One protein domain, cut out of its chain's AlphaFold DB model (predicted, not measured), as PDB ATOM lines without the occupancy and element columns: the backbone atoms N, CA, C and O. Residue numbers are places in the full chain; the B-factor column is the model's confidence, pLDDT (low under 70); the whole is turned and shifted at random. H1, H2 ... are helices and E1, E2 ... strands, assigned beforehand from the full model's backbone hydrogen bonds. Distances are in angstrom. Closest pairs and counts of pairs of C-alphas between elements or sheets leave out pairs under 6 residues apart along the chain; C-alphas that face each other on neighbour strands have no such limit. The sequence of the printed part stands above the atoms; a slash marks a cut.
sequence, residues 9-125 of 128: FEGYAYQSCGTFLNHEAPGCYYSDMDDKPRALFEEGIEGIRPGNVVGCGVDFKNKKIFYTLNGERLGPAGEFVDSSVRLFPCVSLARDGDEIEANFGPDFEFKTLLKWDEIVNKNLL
ATOM      1  N   PHE A   9       1.207  55.847  83.117       75.62
ATOM      2  CA  PHE A   9       1.451  57.087  83.857       75.62
ATOM      3  C   PHE A   9       0.535  58.258  83.466       75.62
ATOM      4  O   PHE A   9       0.379  59.189  84.255       75.62
ATOM      5  N   GLU A  10      -0.077  58.212  82.281       77.56
ATOM      6  CA  GLU A  10      -0.985  59.244  81.751       77.56
ATOM      7  C   GLU A  10      -2.467  58.825  81.843       77.56
ATOM      8  O   GLU A  10      -3.354  59.527  81.357       77.56
ATOM      9  N   GLY A  11      -2.750  57.664  82.440       82.88
ATOM     10  CA  GLY A  11      -4.093  57.106  82.587       82.88
ATOM     11  C   GLY A  11      -4.221  56.282  83.863       82.88
ATOM     12  O   GLY A  11      -3.507  56.513  84.828       82.88
ATOM     13  N   TYR A  12      -5.121  55.305  83.876       87.06
ATOM     14  CA  TYR A  12      -5.221  54.338  84.971       87.06
ATOM     15  C   TYR A  12      -4.460  53.074  84.584       87.06
ATOM     16  O   TYR A  12      -4.601  52.609  83.449       87.06
ATOM     17  N   ALA A  13      -3.686  52.502  85.508       90.12
ATOM     18  CA  ALA A  13      -2.892  51.315  85.198       90.12
ATOM     19  C   ALA A  13      -2.871  50.277  86.315       90.12
ATOM     20  O   ALA A  13      -3.003  50.610  87.492       90.12
ATOM     21  N   TYR A  14      -2.642  49.031  85.907       92.81
ATOM     22  CA  TYR A  14      -2.207  47.927  86.748       92.81
ATOM     23  C   TYR A  14      -0.892  47.401  86.178       92.81
ATOM     24  O   TYR A  14      -0.850  46.875  85.065       92.81
ATOM     25  N   GLN A  15       0.188  47.618  86.920       91.88
ATOM     26  CA  GLN A  15       1.540  47.268  86.508       91.88
ATOM     27  C   GLN A  15       1.864  45.812  86.840       91.88
ATOM     28  O   GLN A  15       1.363  45.245  87.814       91.88
ATOM     29  N   SER A  16       2.789  45.223  86.079       92.25
ATOM     30  CA  SER A  16       3.233  43.838  86.274       92.25
ATOM     31  C   SER A  16       3.793  43.559  87.673       92.25
ATOM     32  O   SER A  16       3.771  42.414  88.114       92.25
ATOM     33  N   CYS A  17       4.286  44.582  88.377       91.94
ATOM     34  CA  CYS A  17       4.828  44.471  89.730       91.94
ATOM     35  C   CYS A  17       3.776  44.441  90.849       91.94
ATOM     36  O   CYS A  17       4.170  44.331  92.004       91.94
ATOM     37  N   GLY A  18       2.476  44.506  90.541       93.38
ATOM     38  CA  GLY A  18       1.448  44.520  91.586       93.38
ATOM     39  C   GLY A  18       1.102  45.925  92.075       93.38
ATOM     40  O   GLY A  18       0.830  46.118  93.251       93.38
ATOM     41  N   THR A  19       1.123  46.923  91.192       90.88
ATOM     42  CA  THR A  19       0.870  48.323  91.568       90.88
ATOM     43  C   THR A  19      -0.250  48.904  90.720       90.88
ATOM     44  O   THR A  19      -0.252  48.758  89.495       90.88
ATOM     45  N   PHE A  20      -1.208  49.574  91.359       91.06
ATOM     46  CA  PHE A  20      -2.189  50.414  90.681       91.06
ATOM     47  C   PHE A  20      -1.702  51.856  90.631       91.06
ATOM     48  O   PHE A  20      -1.271  52.393  91.650       91.06
ATOM     49  N   LEU A  21      -1.808  52.481  89.458       87.88
ATOM     50  CA  LEU A  21      -1.481  53.891  89.248       87.88
ATOM     51  C   LEU A  21      -2.741  54.719  89.018       87.88
ATOM     52  O   LEU A  21      -3.664  54.282  88.321       87.88
ATOM     53  N   ASN A  22      -2.717  55.942  89.555       83.75
ATOM     54  CA  ASN A  22      -3.777  56.946  89.441       83.75
ATOM     55  C   ASN A  22      -5.133  56.420  89.938       83.75
ATOM     56  O   ASN A  22      -6.191  56.768  89.424       83.75
ATOM     57  N   HIS A  23      -5.084  55.539  90.937       77.75
ATOM     58  CA  HIS A  23      -6.230  54.851  91.511       77.75
ATOM     59  C   HIS A  23      -6.454  55.406  92.914       77.75
ATOM     60  O   HIS A  23      -5.778  54.996  93.845       77.75
ATOM     61  N   GLU A  24      -7.329  56.404  93.066       77.69
ATOM     62  CA  GLU A  24      -7.580  57.001  94.382       77.69
ATOM     63  C   GLU A  24      -8.458  56.073  95.228       77.69
ATOM     64  O   GLU A  24      -9.620  55.827  94.909       77.69
ATOM     65  N   ALA A  25      -7.900  55.544  96.314       76.06
ATOM     66  CA  ALA A  25      -8.605  54.690  97.262       76.06
ATOM     67  C   ALA A  25      -7.999  54.802  98.673       76.06
ATOM     68  O   ALA A  25      -6.826  55.166  98.817       76.06
ATOM     69  N   PRO A  26      -8.744  54.451  99.740       80.06
ATOM     70  CA  PRO A  26      -8.158  54.293 101.068       80.06
ATOM     71  C   PRO A  26      -6.957  53.336 101.031       80.06
ATOM     72  O   PRO A  26      -7.054  52.246 100.471       80.06
ATOM     73  N   GLY A  27      -5.835  53.751 101.621       82.25
ATOM     74  CA  GLY A  27      -4.578  52.991 101.610       82.25
ATOM     75  C   GLY A  27      -3.604  53.377 100.492       82.25
ATOM     76  O   GLY A  27      -2.493  52.858 100.463       82.25
ATOM     77  N   CYS A  28      -3.971  54.308  99.605       86.69
ATOM     78  CA  CYS A  28      -3.020  54.836  98.632       86.69
ATOM     79  C   CYS A  28      -1.956  55.722  99.284       86.69
ATOM     80  O   CYS A  28      -2.235  56.460 100.234       86.69
ATOM     81  N   TYR A  29      -0.759  55.704  98.707       86.81
ATOM     82  CA  TYR A  29       0.299  56.671  98.984       86.81
ATOM     83  C   TYR A  29       0.600  57.500  97.733       86.81
ATOM     84  O   TYR A  29       0.161  57.162  96.633       86.81
ATOM     85  N   TYR A  30       1.328  58.602  97.910       85.12
ATOM     86  CA  TYR A  30       1.678  59.515  96.826       85.12
ATOM     87  C   TYR A  30       3.188  59.525  96.610       85.12
ATOM     88  O   TYR A  30       3.947  59.683  97.569       85.12
ATOM     89  N   SER A  31       3.625  59.341  95.364       74.06
ATOM     90  CA  SER A  31       5.025  59.533  94.980       74.06
ATOM     91  C   SER A  31       5.271  60.982  94.559       74.06
ATOM     92  O   SER A  31       4.623  61.491  93.645       74.06
ATOM     93  N   ASP A  32       6.270  61.621  95.169       69.88
ATOM     94  CA  ASP A  32       6.769  62.946  94.756       69.88
ATOM     95  C   ASP A  32       7.841  62.849  93.650       69.88
ATOM     96  O   ASP A  32       8.469  63.839  93.285       69.88
ATOM     97  N   MET A  33       8.110  61.638  93.143       65.31
ATOM     98  CA  MET A  33       9.164  61.387  92.148       65.31
ATOM     99  C   MET A  33       8.810  61.876  90.738       65.31
ATOM    100  O   MET A  33       9.673  61.892  89.863       65.31
ATOM    101  N   ASP A  34       7.562  62.275  90.521       64.94
ATOM    102  CA  ASP A  34       7.042  62.724  89.238       64.94
ATOM    103  C   ASP A  34       6.680  64.211  89.282       64.94
ATOM    104  O   ASP A  34       6.329  64.744  90.332       64.94
ATOM    105  N   ASP A  35       6.665  64.869  88.117       66.25
ATOM    106  CA  ASP A  35       6.246  66.277  87.977       66.25
ATOM    107  C   ASP A  35       4.829  66.554  88.533       66.25
ATOM    108  O   ASP A  35       4.435  67.711  88.706       66.25
ATOM    109  N   LYS A  36       4.038  65.502  88.787       68.75
ATOM    110  CA  LYS A  36       2.726  65.555  89.436       68.75
ATOM    111  C   LYS A  36       2.588  64.398  90.433       68.75
ATOM    112  O   LYS A  36       2.864  63.267  90.033       68.75
ATOM    113  N   PRO A  37       2.103  64.639  91.665       73.38
ATOM    114  CA  PRO A  37       1.832  63.571  92.622       73.38
ATOM    115  C   PRO A  37       0.765  62.619  92.071       73.38
ATOM    116  O   PRO A  37      -0.252  63.060  91.530       73.38
ATOM    117  N   ARG A  38       1.010  61.312  92.202       79.38
ATOM    118  CA  ARG A  38       0.133  60.239  91.710       79.38
ATOM    119  C   ARG A  38      -0.297  59.356  92.866       79.38
ATOM    120  O   ARG A  38       0.522  59.074  93.731       79.38
ATOM    121  N   ALA A  39      -1.546  58.903  92.864       86.38
ATOM    122  CA  ALA A  39      -1.998  57.889  93.809       86.38
ATOM    123  C   ALA A  39      -1.479  56.507  93.381       86.38
ATOM    124  O   ALA A  39      -1.692  56.099  92.233       86.38
ATOM    125  N   LEU A  40      -0.818  55.803  94.301       88.56
ATOM    126  CA  LEU A  40      -0.353  54.429  94.130       88.56
ATOM    127  C   LEU A  40      -0.981  53.517  95.179       88.56
ATOM    128  O   LEU A  40      -1.065  53.882  96.352       88.56
ATOM    129  N   PHE A  41      -1.355  52.309  94.761       89.69
ATOM    130  CA  PHE A  41      -1.826  51.252  95.654       89.69
ATOM    131  C   PHE A  41      -1.132  49.928  95.329       89.69
ATOM    132  O   PHE A  41      -1.145  49.490  94.179       89.69
ATOM    133  N   GLU A  42      -0.555  49.277  96.338       90.94
ATOM    134  CA  GLU A  42       0.194  48.018  96.177       90.94
ATOM    135  C   GLU A  42      -0.124  46.963  97.249       90.94
ATOM    136  O   GLU A  42       0.230  45.795  97.099       90.94
ATOM    137  N   GLU A  43      -0.816  47.337  98.331       88.19
ATOM    138  CA  GLU A  43      -1.053  46.433  99.455       88.19
ATOM    139  C   GLU A  43      -1.897  45.220  99.034       88.19
ATOM    140  O   GLU A  43      -3.064  45.338  98.653       88.19
ATOM    141  N   GLY A  44      -1.298  44.028  99.108       87.12
ATOM    142  CA  GLY A  44      -1.971  42.767  98.791       87.12
ATOM    143  C   GLY A  44      -2.309  42.570  97.309       87.12
ATOM    144  O   GLY A  44      -3.071  41.656  96.988       87.12
ATOM    145  N   ILE A  45      -1.770  43.391  96.404       91.38
ATOM    146  CA  ILE A  45      -1.972  43.242  94.961       91.38
ATOM    147  C   ILE A  45      -0.926  42.278  94.397       91.38
ATOM    148  O   ILE A  45       0.278  42.498  94.513       91.38
ATOM    149  N   GLU A  46      -1.380  41.190  93.775       92.81
ATOM    150  CA  GLU A  46      -0.472  40.228  93.142       92.81
ATOM    151  C   GLU A  46       0.155  40.828  91.871       92.81
ATOM    152  O   GLU A  46      -0.486  41.579  91.134       92.81
ATOM    153  N   GLY A  47       1.415  40.490  91.595       93.94
ATOM    154  CA  GLY A  47       2.052  40.777  90.310       93.94
ATOM    155  C   GLY A  47       1.576  39.831  89.202       93.94
ATOM    156  O   GLY A  47       1.137  38.711  89.458       93.94
ATOM    157  N   ILE A  48       1.704  40.268  87.952       94.62
ATOM    158  CA  ILE A  48       1.272  39.492  86.780       94.62
ATOM    159  C   ILE A  48       2.439  38.647  86.265       94.62
ATOM    160  O   ILE A  48       3.584  39.101  86.215       94.62
ATOM    161  N   ARG A  49       2.143  37.421  85.827       94.38
ATOM    162  CA  ARG A  49       3.093  36.506  85.182       94.38
ATOM    163  C   ARG A  49       2.480  35.824  83.947       94.38
ATOM    164  O   ARG A  49       1.256  35.841  83.794       94.38
ATOM    165  N   PRO A  50       3.300  35.205  83.072       95.12
ATOM    166  CA  PRO A  50       2.792  34.458  81.923       95.12
ATOM    167  C   PRO A  50       1.714  33.441  82.317       95.12
ATOM    168  O   PRO A  50       1.847  32.739  83.321       95.12
ATOM    169  N   GLY A  51       0.649  33.378  81.518       95.56
ATOM    170  CA  GLY A  51      -0.517  32.526  81.762       95.56
ATOM    171  C   GLY A  51      -1.599  33.146  82.649       95.56
ATOM    172  O   GLY A  51      -2.663  32.551  82.778       95.56
ATOM    173  N   ASN A  52      -1.372  34.322  83.244       97.19
ATOM    174  CA  ASN A  52      -2.447  35.045  83.916       97.19
ATOM    175  C   ASN A  52      -3.396  35.727  82.932       97.19
ATOM    176  O   ASN A  52      -2.975  36.236  81.895       97.19
ATOM    177  N   VAL A  53      -4.661  35.830  83.338       97.50
ATOM    178  CA  VAL A  53      -5.672  36.619  82.635       97.50
ATOM    179  C   VAL A  53      -5.998  37.860  83.449       97.50
ATOM    180  O   VAL A  53      -6.529  37.787  84.557       97.50
ATOM    181  N   VAL A  54      -5.668  39.016  82.883       96.94
ATOM    182  CA  VAL A  54      -5.918  40.318  83.502       96.94
ATOM    183  C   VAL A  54      -7.194  40.913  82.926       96.94
ATOM    184  O   VAL A  54      -7.348  41.024  81.711       96.94
ATOM    185  N   GLY A  55      -8.105  41.324  83.803       95.31
ATOM    186  CA  GLY A  55      -9.279  42.110  83.432       95.31
ATOM    187  C   GLY A  55      -9.111  43.570  83.832       95.31
ATOM    188  O   GLY A  55      -8.532  43.875  84.873       95.31
ATOM    189  N   CYS A  56      -9.647  44.469  83.009       92.62
ATOM    190  CA  CYS A  56      -9.784  45.893  83.301       92.62
ATOM    191  C   CYS A  56     -11.252  46.278  83.096       92.62
ATOM    192  O   CYS A  56     -11.791  46.134  81.997       92.62
ATOM    193  N   GLY A  57     -11.910  46.711  84.167       90.00
ATOM    194  CA  GLY A  57     -13.329  47.039  84.175       90.00
ATOM    195  C   GLY A  57     -13.574  48.498  84.534       90.00
ATOM    196  O   GLY A  57     -12.963  49.033  85.458       90.00
ATOM    197  N   VAL A  58     -14.512  49.127  83.824       87.06
ATOM    198  CA  VAL A  58     -14.963  50.498  84.087       87.06
ATOM    199  C   VAL A  58     -16.452  50.481  84.411       87.06
ATOM    200  O   VAL A  58     -17.286  50.085  83.597       87.06
ATOM    201  N   ASP A  59     -16.792  50.942  85.605       83.06
ATOM    202  CA  ASP A  59     -18.161  51.189  86.033       83.06
ATOM    203  C   ASP A  59     -18.495  52.661  85.769       83.06
ATOM    204  O   ASP A  59     -18.248  53.532  86.603       83.06
ATOM    205  N   PHE A  60     -19.054  52.950  84.591       79.56
ATOM    206  CA  PHE A  60     -19.418  54.318  84.201       79.56
ATOM    207  C   PHE A  60     -20.489  54.939  85.100       79.56
ATOM    208  O   PHE A  60     -20.535  56.160  85.243       79.56
ATOM    209  N   LYS A  61     -21.352  54.117  85.714       81.25
ATOM    210  CA  LYS A  61     -22.423  54.606  86.587       81.25
ATOM    211  C   LYS A  61     -21.844  55.148  87.889       81.25
ATOM    212  O   LYS A  61     -22.228  56.232  88.316       81.25
ATOM    213  N   ASN A  62     -20.935  54.393  88.501       78.50
ATOM    214  CA  ASN A  62     -20.309  54.765  89.770       78.50
ATOM    215  C   ASN A  62     -18.962  55.482  89.588       78.50
ATOM    216  O   ASN A  62     -18.345  55.853  90.581       78.50
ATOM    217  N   LYS A  63     -18.523  55.687  88.339       81.38
ATOM    218  CA  LYS A  63     -17.240  56.299  87.957       81.38
ATOM    219  C   LYS A  63     -16.037  55.600  88.588       81.38
ATOM    220  O   LYS A  63     -15.132  56.260  89.087       81.38
ATOM    221  N   LYS A  64     -16.042  54.267  88.579       82.94
ATOM    222  CA  LYS A  64     -14.992  53.440  89.190       82.94
ATOM    223  C   LYS A  64     -14.223  52.666  88.133       82.94
ATOM    224  O   LYS A  64     -14.817  52.196  87.163       82.94
ATOM    225  N   ILE A  65     -12.931  52.472  88.369       87.25
ATOM    226  CA  ILE A  65     -12.109  51.519  87.622       87.25
ATOM    227  C   ILE A  65     -11.623  50.405  88.553       87.25
ATOM    228  O   ILE A  65     -11.375  50.619  89.746       87.25
ATOM    229  N   PHE A  66     -11.531  49.190  88.027       89.00
ATOM    230  CA  PHE A  66     -11.028  48.035  88.758       89.00
ATOM    231  C   PHE A  66     -10.285  47.067  87.855       89.00
ATOM    232  O   PHE A  66     -10.503  47.023  86.645       89.00
ATOM    233  N   TYR A  67      -9.462  46.244  88.493       92.62
ATOM    234  CA  TYR A  67      -8.712  45.189  87.839       92.62
ATOM    235  C   TYR A  67      -9.078  43.827  88.413       92.62
ATOM    236  O   TYR A  67      -9.565  43.715  89.545       92.62
ATOM    237  N   THR A  68      -8.851  42.792  87.616       94.31
ATOM    238  CA  THR A  68      -9.023  41.400  88.027       94.31
ATOM    239  C   THR A  68      -7.816  40.585  87.598       94.31
ATOM    240  O   THR A  68      -7.240  40.863  86.546       94.31
ATOM    241  N   LEU A  69      -7.487  39.547  88.355       95.62
ATOM    242  CA  LEU A  69      -6.480  38.557  87.992       95.62
ATOM    243  C   LEU A  69      -7.114  37.172  88.074       95.62
ATOM    244  O   LEU A  69      -7.631  36.792  89.120       95.62
ATOM    245  N   ASN A  70      -7.103  36.443  86.960       95.75
ATOM    246  CA  ASN A  70      -7.701  35.111  86.817       95.75
ATOM    247  C   ASN A  70      -9.165  35.068  87.301       95.75
ATOM    248  O   ASN A  70      -9.559  34.248  88.127       95.75
ATOM    249  N   GLY A  71      -9.956  36.050  86.858       93.00
ATOM    250  CA  GLY A  71     -11.375  36.172  87.203       93.00
ATOM    251  C   GLY A  71     -11.681  36.695  88.611       93.00
ATOM    252  O   GLY A  71     -12.851  36.938  88.901       93.00
ATOM    253  N   GLU A  72     -10.677  36.947  89.454       90.31
ATOM    254  CA  GLU A  72     -10.863  37.474  90.810       90.31
ATOM    255  C   GLU A  72     -10.549  38.967  90.893       90.31
ATOM    256  O   GLU A  72      -9.587  39.464  90.306       90.31
ATOM    257  N   ARG A  73     -11.377  39.713  91.629       88.75
ATOM    258  CA  ARG A  73     -11.245  41.168  91.748       88.75
ATOM    259  C   ARG A  73     -10.087  41.543  92.672       88.75
ATOM    260  O   ARG A  73     -10.021  41.079  93.805       88.75
ATOM    261  N   LEU A  74      -9.233  42.449  92.206       88.62
ATOM    262  CA  LEU A  74      -8.081  42.945  92.950       88.62
ATOM    263  C   LEU A  74      -8.390  44.268  93.659       88.62
ATOM    264  O   LEU A  74      -9.013  45.158  93.072       88.62
ATOM    265  N   GLY A  75      -7.890  44.406  94.890       82.06
ATOM    266  CA  GLY A  75      -7.833  45.669  95.627       82.06
ATOM    267  C   GLY A  75      -9.166  46.419  95.811       82.06
ATOM    268  O   GLY A  75     -10.264  45.925  95.502       82.06
ATOM    269  N   PRO A  76      -9.100  47.653  96.337       76.88
ATOM    270  CA  PRO A  76     -10.260  48.533  96.411       76.88
ATOM    271  C   PRO A  76     -10.752  48.946  95.011       76.88
ATOM    272  O   PRO A  76     -10.154  48.634  93.982       76.88
ATOM    273  N   ALA A  77     -11.918  49.589  94.939       65.19
ATOM    274  CA  ALA A  77     -12.288  50.339  93.738       65.19
ATOM    275  C   ALA A  77     -11.407  51.570  93.639       65.19
ATOM    276  O   ALA A  77     -11.187  52.202  94.666       65.19
ATOM    277  N   GLY A  78     -11.011  51.952  92.434       64.75
ATOM    278  CA  GLY A  78     -10.435  53.272  92.229       64.75
ATOM    279  C   GLY A  78     -11.599  54.224  92.163       64.75
ATOM    280  O   GLY A  78     -12.558  53.959  91.425       64.75
ATOM    281  N   GLU A  79     -11.564  55.282  92.954       66.06
ATOM    282  CA  GLU A  79     -12.506  56.367  92.791       66.06
ATOM    283  C   GLU A  79     -12.135  57.212  91.573       66.06
ATOM    284  O   GLU A  79     -10.972  57.411  91.229       66.06
ATOM    285  N   PHE A  80     -13.195  57.700  90.937       62.69
ATOM    286  CA  PHE A  80     -13.198  58.807  90.000       62.69
ATOM    287  C   PHE A  80     -12.438  58.587  88.687       62.69
ATOM    288  O   PHE A  80     -11.339  59.086  88.460       62.69
ATOM    289  N   VAL A  81     -13.125  57.952  87.738       61.06
ATOM    290  CA  VAL A  81     -12.935  58.256  86.315       61.06
ATOM    291  C   VAL A  81     -13.655  59.568  86.014       61.06
ATOM    292  O   VAL A  81     -14.882  59.633  86.157       61.06
ATOM    293  N   ASP A  82     -12.938  60.611  85.583       62.53
ATOM    294  CA  ASP A  82     -13.606  61.802  85.057       62.53
ATOM    295  C   ASP A  82     -14.484  61.389  83.864       62.53
ATOM    296  O   ASP A  82     -14.015  60.968  82.808       62.53
ATOM    297  N   SER A  83     -15.798  61.498  84.045       58.09
ATOM    298  CA  SER A  83     -16.801  61.129  83.048       58.09
ATOM    299  C   SER A  83     -16.772  62.010  81.793       58.09
ATOM    300  O   SER A  83     -17.511  61.732  80.850       58.09
ATOM    301  N   SER A  84     -15.988  63.094  81.786       66.88
ATOM    302  CA  SER A  84     -15.861  63.995  80.640       66.88
ATOM    303  C   SER A  84     -14.920  63.470  79.545       66.88
ATOM    304  O   SER A  84     -15.020  63.909  78.395       66.88
ATOM    305  N   VAL A  85     -14.046  62.503  79.859       71.94
ATOM    306  CA  VAL A  85     -13.031  61.993  78.926       71.94
ATOM    307  C   VAL A  85     -13.387  60.619  78.356       71.94
ATOM    308  O   VAL A  85     -13.945  59.751  79.023       71.94
ATOM    309  N   ARG A  86     -13.047  60.404  77.079       80.31
ATOM    310  CA  ARG A  86     -13.154  59.086  76.442       80.31
ATOM    311  C   ARG A  86     -11.980  58.218  76.876       80.31
ATOM    312  O   ARG A  86     -10.835  58.569  76.609       80.31
ATOM    313  N   LEU A  87     -12.285  57.076  77.483       82.50
ATOM    314  CA  LEU A  87     -11.297  56.051  77.791       82.50
ATOM    315  C   LEU A  87     -11.135  55.082  76.621       82.50
ATOM    316  O   LEU A  87     -12.109  54.716  75.963       82.50
ATOM    317  N   PHE A  88      -9.900  54.638  76.414       87.69
ATOM    318  CA  PHE A  88      -9.558  53.577  75.478       87.69
ATOM    319  C   PHE A  88      -8.728  52.525  76.218       87.69
ATOM    320  O   PHE A  88      -7.811  52.902  76.952       87.69
ATOM    321  N   PRO A  89      -9.023  51.227  76.050       90.12
ATOM    322  CA  PRO A  89      -8.171  50.177  76.588       90.12
ATOM    323  C   PRO A  89      -6.780  50.272  75.955       90.12
ATOM    324  O   PRO A  89      -6.645  50.482  74.749       90.12
ATOM    325  N   CYS A  90      -5.748  50.132  76.782       90.38
ATOM    326  CA  CYS A  90      -4.357  50.255  76.373       90.38
ATOM    327  C   CYS A  90      -3.507  49.226  77.119       90.38
ATOM    328  O   CYS A  90      -3.737  48.967  78.297       90.38
ATOM    329  N   VAL A  91      -2.503  48.683  76.435       90.88
ATOM    330  CA  VAL A  91      -1.485  47.801  77.014       90.88
ATOM    331  C   VAL A  91      -0.119  48.362  76.632       90.88
ATOM    332  O   VAL A  91       0.082  48.776  75.492       90.88
ATOM    333  N   SER A  92       0.800  48.425  77.593       88.69
ATOM    334  CA  SER A  92       2.211  48.753  77.358       88.69
ATOM    335  C   SER A  92       3.040  47.503  77.632       88.69
ATOM    336  O   SER A  92       2.862  46.879  78.674       88.69
ATOM    337  N   LEU A  93       3.919  47.141  76.700       89.38
ATOM    338  CA  LEU A  93       4.850  46.020  76.829       89.38
ATOM    339  C   LEU A  93       6.266  46.580  76.971       89.38
ATOM    340  O   LEU A  93       6.577  47.604  76.356       89.38
ATOM    341  N   ALA A  94       7.093  45.955  77.806       84.50
ATOM    342  CA  ALA A  94       8.374  46.533  78.215       84.50
ATOM    343  C   ALA A  94       9.583  45.759  77.686       84.50
ATOM    344  O   ALA A  94      10.658  46.343  77.544       84.50
ATOM    345  N   ARG A  95       9.436  44.454  77.432       86.06
ATOM    346  CA  ARG A  95      10.541  43.578  77.038       86.06
ATOM    347  C   ARG A  95      10.305  42.984  75.660       86.06
ATOM    348  O   ARG A  95       9.176  42.725  75.252       86.06
ATOM    349  N   ASP A  96      11.408  42.732  74.967       89.50
ATOM    350  CA  ASP A  96      11.381  42.004  73.705       89.50
ATOM    351  C   ASP A  96      10.805  40.600  73.930       89.50
ATOM    352  O   ASP A  96      11.254  39.866  74.813       89.50
ATOM    353  N   GLY A  97       9.818  40.233  73.114       89.50
ATOM    354  CA  GLY A  97       9.123  38.949  73.217       89.50
ATOM    355  C   GLY A  97       7.966  38.916  74.219       89.50
ATOM    356  O   GLY A  97       7.366  37.858  74.378       89.50
ATOM    357  N   ASP A  98       7.625  40.035  74.872       90.31
ATOM    358  CA  ASP A  98       6.349  40.143  75.584       90.31
ATOM    359  C   ASP A  98       5.193  40.006  74.575       90.31
ATOM    360  O   ASP A  98       5.154  40.689  73.548       90.31
ATOM    361  N   GLU A  99       4.228  39.144  74.885       93.12
ATOM    362  CA  GLU A  99       3.060  38.881  74.045       93.12
ATOM    363  C   GLU A  99       1.788  38.881  74.893       93.12
ATOM    364  O   GLU A  99       1.786  38.458  76.050       93.12
ATOM    365  N   ILE A 100       0.693  39.364  74.302       94.38
ATOM    366  CA  ILE A 100      -0.632  39.383  74.921       94.38
ATOM    367  C   ILE A 100      -1.696  39.026  73.892       94.38
ATOM    368  O   ILE A 100      -1.563  39.324  72.704       94.38
ATOM    369  N   GLU A 101      -2.797  38.466  74.378       96.31
ATOM    370  CA  GLU A 101      -4.043  38.342  73.635       96.31
ATOM    371  C   GLU A 101      -5.091  39.258  74.275       96.31
ATOM    372  O   GLU A 101      -5.235  39.301  75.498       96.31
ATOM    373  N   ALA A 102      -5.812  40.019  73.450       96.12
ATOM    374  CA  ALA A 102      -6.863  40.913  73.915       96.12
ATOM    375  C   ALA A 102      -8.243  40.313  73.633       96.12
ATOM    376  O   ALA A 102      -8.620  40.098  72.481       96.12
ATOM    377  N   ASN A 103      -9.025  40.112  74.690       96.62
ATOM    378  CA  ASN A 103     -10.417  39.690  74.608       96.62
ATOM    379  C   ASN A 103     -11.338  40.901  74.830       96.62
ATOM    380  O   ASN A 103     -11.454  41.404  75.946       96.62
ATOM    381  N   PHE A 104     -12.004  41.363  73.768       95.00
ATOM    382  CA  PHE A 104     -13.004  42.442  73.834       95.00
ATOM    383  C   PHE A 104     -14.442  41.925  74.014       95.00
ATOM    384  O   PHE A 104     -15.406  42.671  73.835       95.00
ATOM    385  N   GLY A 105     -14.581  40.658  74.399       93.06
ATOM    386  CA  GLY A 105     -15.835  40.002  74.715       93.06
ATOM    387  C   GLY A 105     -16.350  39.066  73.616       93.06
ATOM    388  O   GLY A 105     -15.767  38.953  72.537       93.06
ATOM    389  N   PRO A 106     -17.481  38.394  73.891       92.81
ATOM    390  CA  PRO A 106     -18.305  38.569  75.092       92.81
ATOM    391  C   PRO A 106     -17.871  37.720  76.299       92.81
ATOM    392  O   PRO A 106     -18.379  37.937  77.397       92.81
ATOM    393  N   ASP A 107     -16.983  36.742  76.115       94.69
ATOM    394  CA  ASP A 107     -16.709  35.723  77.130       94.69
ATOM    395  C   ASP A 107     -15.471  36.053  77.976       94.69
ATOM    396  O   ASP A 107     -14.353  35.703  77.618       94.69
ATOM    397  N   PHE A 108     -15.661  36.755  79.093       93.94
ATOM    398  CA  PHE A 108     -14.577  37.181  79.992       93.94
ATOM    399  C   PHE A 108     -14.331  36.178  81.120       93.94
ATOM    400  O   PHE A 108     -15.282  35.573  81.600       93.94
ATOM    401  N   GLU A 109     -13.102  36.047  81.628       94.69
ATOM    402  CA  GLU A 109     -12.836  35.200  82.808       94.69
ATOM    403  C   GLU A 109     -13.509  35.739  84.076       94.69
ATOM    404  O   GLU A 109     -14.037  34.983  84.889       94.69
ATOM    405  N   PHE A 110     -13.589  37.065  84.203       91.69
ATOM    406  CA  PHE A 110     -14.389  37.714  85.232       91.69
ATOM    407  C   PHE A 110     -15.885  37.538  84.937       91.69
ATOM    408  O   PHE A 110     -16.418  38.126  83.996       91.69
ATOM    409  N   LYS A 111     -16.572  36.728  85.751       86.25
ATOM    410  CA  LYS A 111     -17.997  36.401  85.550       86.25
ATOM    411  C   LYS A 111     -18.964  37.213  86.404       86.25
ATOM    412  O   LYS A 111     -20.163  37.200  86.132       86.25
ATOM    413  N   THR A 112     -18.488  37.870  87.458       71.81
ATOM    414  CA  THR A 112     -19.372  38.366  88.515       71.81
ATOM    415  C   THR A 112     -19.378  39.884  88.585       71.81
ATOM    416  O   THR A 112     -18.384  40.504  88.917       71.81
ATOM    417  N   LEU A 113     -20.525  40.513  88.341       61.06
ATOM    418  CA  LEU A 113     -20.742  41.923  88.685       61.06
ATOM    419  C   LEU A 113     -21.350  42.054  90.089       61.06
ATOM    420  O   LEU A 113     -22.146  42.970  90.306       61.06
ATOM    421  N   LEU A 114     -21.046  41.121  91.013       55.34
ATOM    422  CA  LEU A 114     -21.484  41.240  92.411       55.34
ATOM    423  C   LEU A 114     -21.217  42.668  92.858       55.34
ATOM    424  O   LEU A 114     -20.143  43.227  92.600       55.34
ATOM    425  N   LYS A 115     -22.248  43.282  93.436       54.12
ATOM    426  CA  LYS A 115     -22.209  44.708  93.732       54.12
ATOM    427  C   LYS A 115     -21.007  44.961  94.626       54.12
ATOM    428  O   LYS A 115     -20.678  44.141  95.480       54.12
ATOM    429  N   TRP A 116     -20.373  46.109  94.433       54.81
ATOM    430  CA  TRP A 116     -19.273  46.610  95.255       54.81
ATOM    431  C   TRP A 116     -19.442  46.299  96.753       54.81
ATOM    432  O   TRP A 116     -18.506  45.839  97.405       54.81
ATOM    433  N   ASP A 117     -20.668  46.447  97.248       52.44
ATOM    434  CA  ASP A 117     -21.056  46.231  98.641       52.44
ATOM    435  C   ASP A 117     -21.023  44.749  99.072       52.44
ATOM    436  O   ASP A 117     -20.732  44.441 100.224       52.44
ATOM    437  N   GLU A 118     -21.274  43.801  98.169       55.12
ATOM    438  CA  GLU A 118     -21.260  42.361  98.466       55.12
ATOM    439  C   GLU A 118     -19.830  41.811  98.592       55.12
ATOM    440  O   GLU A 118     -19.591  40.906  99.392       55.12
ATOM    441  N   ILE A 119     -18.862  42.380  97.862       54.59
ATOM    442  CA  ILE A 119     -17.439  42.006  97.956       54.59
ATOM    443  C   ILE A 119     -16.813  42.572  99.237       54.59
ATOM    444  O   ILE A 119     -16.113  41.850  99.945       54.59
ATOM    445  N   VAL A 120     -17.107  43.835  99.574       54.09
ATOM    446  CA  VAL A 120     -16.670  44.440 100.845       54.09
ATOM    447  C   VAL A 120     -17.218  43.641 102.026       54.09
ATOM    448  O   VAL A 120     -16.459  43.262 102.912       54.09
ATOM    449  N   ASN A 121     -18.504  43.281 102.000       51.12
ATOM    450  CA  ASN A 121     -19.103  42.479 103.065       51.12
ATOM    451  C   ASN A 121     -18.533  41.052 103.131       51.12
ATOM    452  O   ASN A 121     -18.306  40.559 104.230       51.12
ATOM    453  N   LYS A 122     -18.219  40.399 102.002       55.16
ATOM    454  CA  LYS A 122     -17.536  39.089 102.014       55.16
ATOM    455  C   LYS A 122     -16.134  39.137 102.626       55.16
ATOM    456  O   LYS A 122     -15.742  38.177 103.276       55.16
ATOM    457  N   ASN A 123     -15.400  40.233 102.438       51.34
ATOM    458  CA  ASN A 123     -14.057  40.403 103.001       51.34
ATOM    459  C   ASN A 123     -14.064  40.887 104.463       51.34
ATOM    460  O   ASN A 123     -13.030  40.823 105.123       51.34
ATOM    461  N   LEU A 124     -15.212  41.353 104.967       47.09
ATOM    462  CA  LEU A 124     -15.432  41.729 106.370       47.09
ATOM    463  C   LEU A 124     -16.078  40.615 107.203       47.09
ATOM    464  O   LEU A 124     -16.072  40.691 108.432       47.09
ATOM    465  N   LEU A 125     -16.650  39.593 106.563       41.47
ATOM    466  CA  LEU A 125     -17.153  38.423 107.271       41.47
ATOM    467  C   LEU A 125     -15.968  37.576 107.762       41.47
ATOM    468  O   LEU A 125     -15.025  37.355 106.996       41.47
TER     469      LEU A 125
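This is residues 9 to 125 of the 128 residues of the protein "B30.2/SPRY domain-containing protein" of Globodera pallida (UniProt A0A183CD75). Little regular structure is seen: two small sheets, E1-E2-E4-E3 and E5-E6-E7, make a sandwich, partly face to face, among long loops, and H1 only grazes the second sheet. The 117 printed residues hold strands E1 to E7, then H1; the class is mixed, with under half of the residues in named elements. Both sheets are antiparallel. The whole is compact, with a radius of gyration of the C-alphas of 14.6 A and spans of 40 by 33 by 31 A.

E1, residues 13 to 15, and E2, residues 19 to 21, form a hairpin, N 15 and O 19 within hydrogen-bond range at 2.9 A. E4, residues 38 to 41, neighbours E2 (N 20 to O 41, 2.8 A) and E3, residues 29 to 31 (N 29 to O 40, 3.0 A). E5, residues 54 to 59, E6, 64 to 69, and E7, 72 to 78, form a meander, each strand the antiparallel neighbour of the one before (N 57 to O 66, 2.9 A; N 74 to O 67, 3.0 A). The closest C-alphas of E1 and E6, Tyr 14 and Tyr 67, are 7.1 A apart. In H1, residues 116 to 124, every O i to N i+4 pair is within range.

E1 begins at C-alpha 13 (-2.892, 51.315, 85.198); H1, 12.7 A long, ends at C-alpha 124 (-15.432, 41.729, 106.370). E6 spans 17.2 A.

The printed part has no cut. Links E4 to E5 and E7 to H1 are long. pLDDT is under 70 in residues 32 to 36, 77 to 84 and 113 to 125.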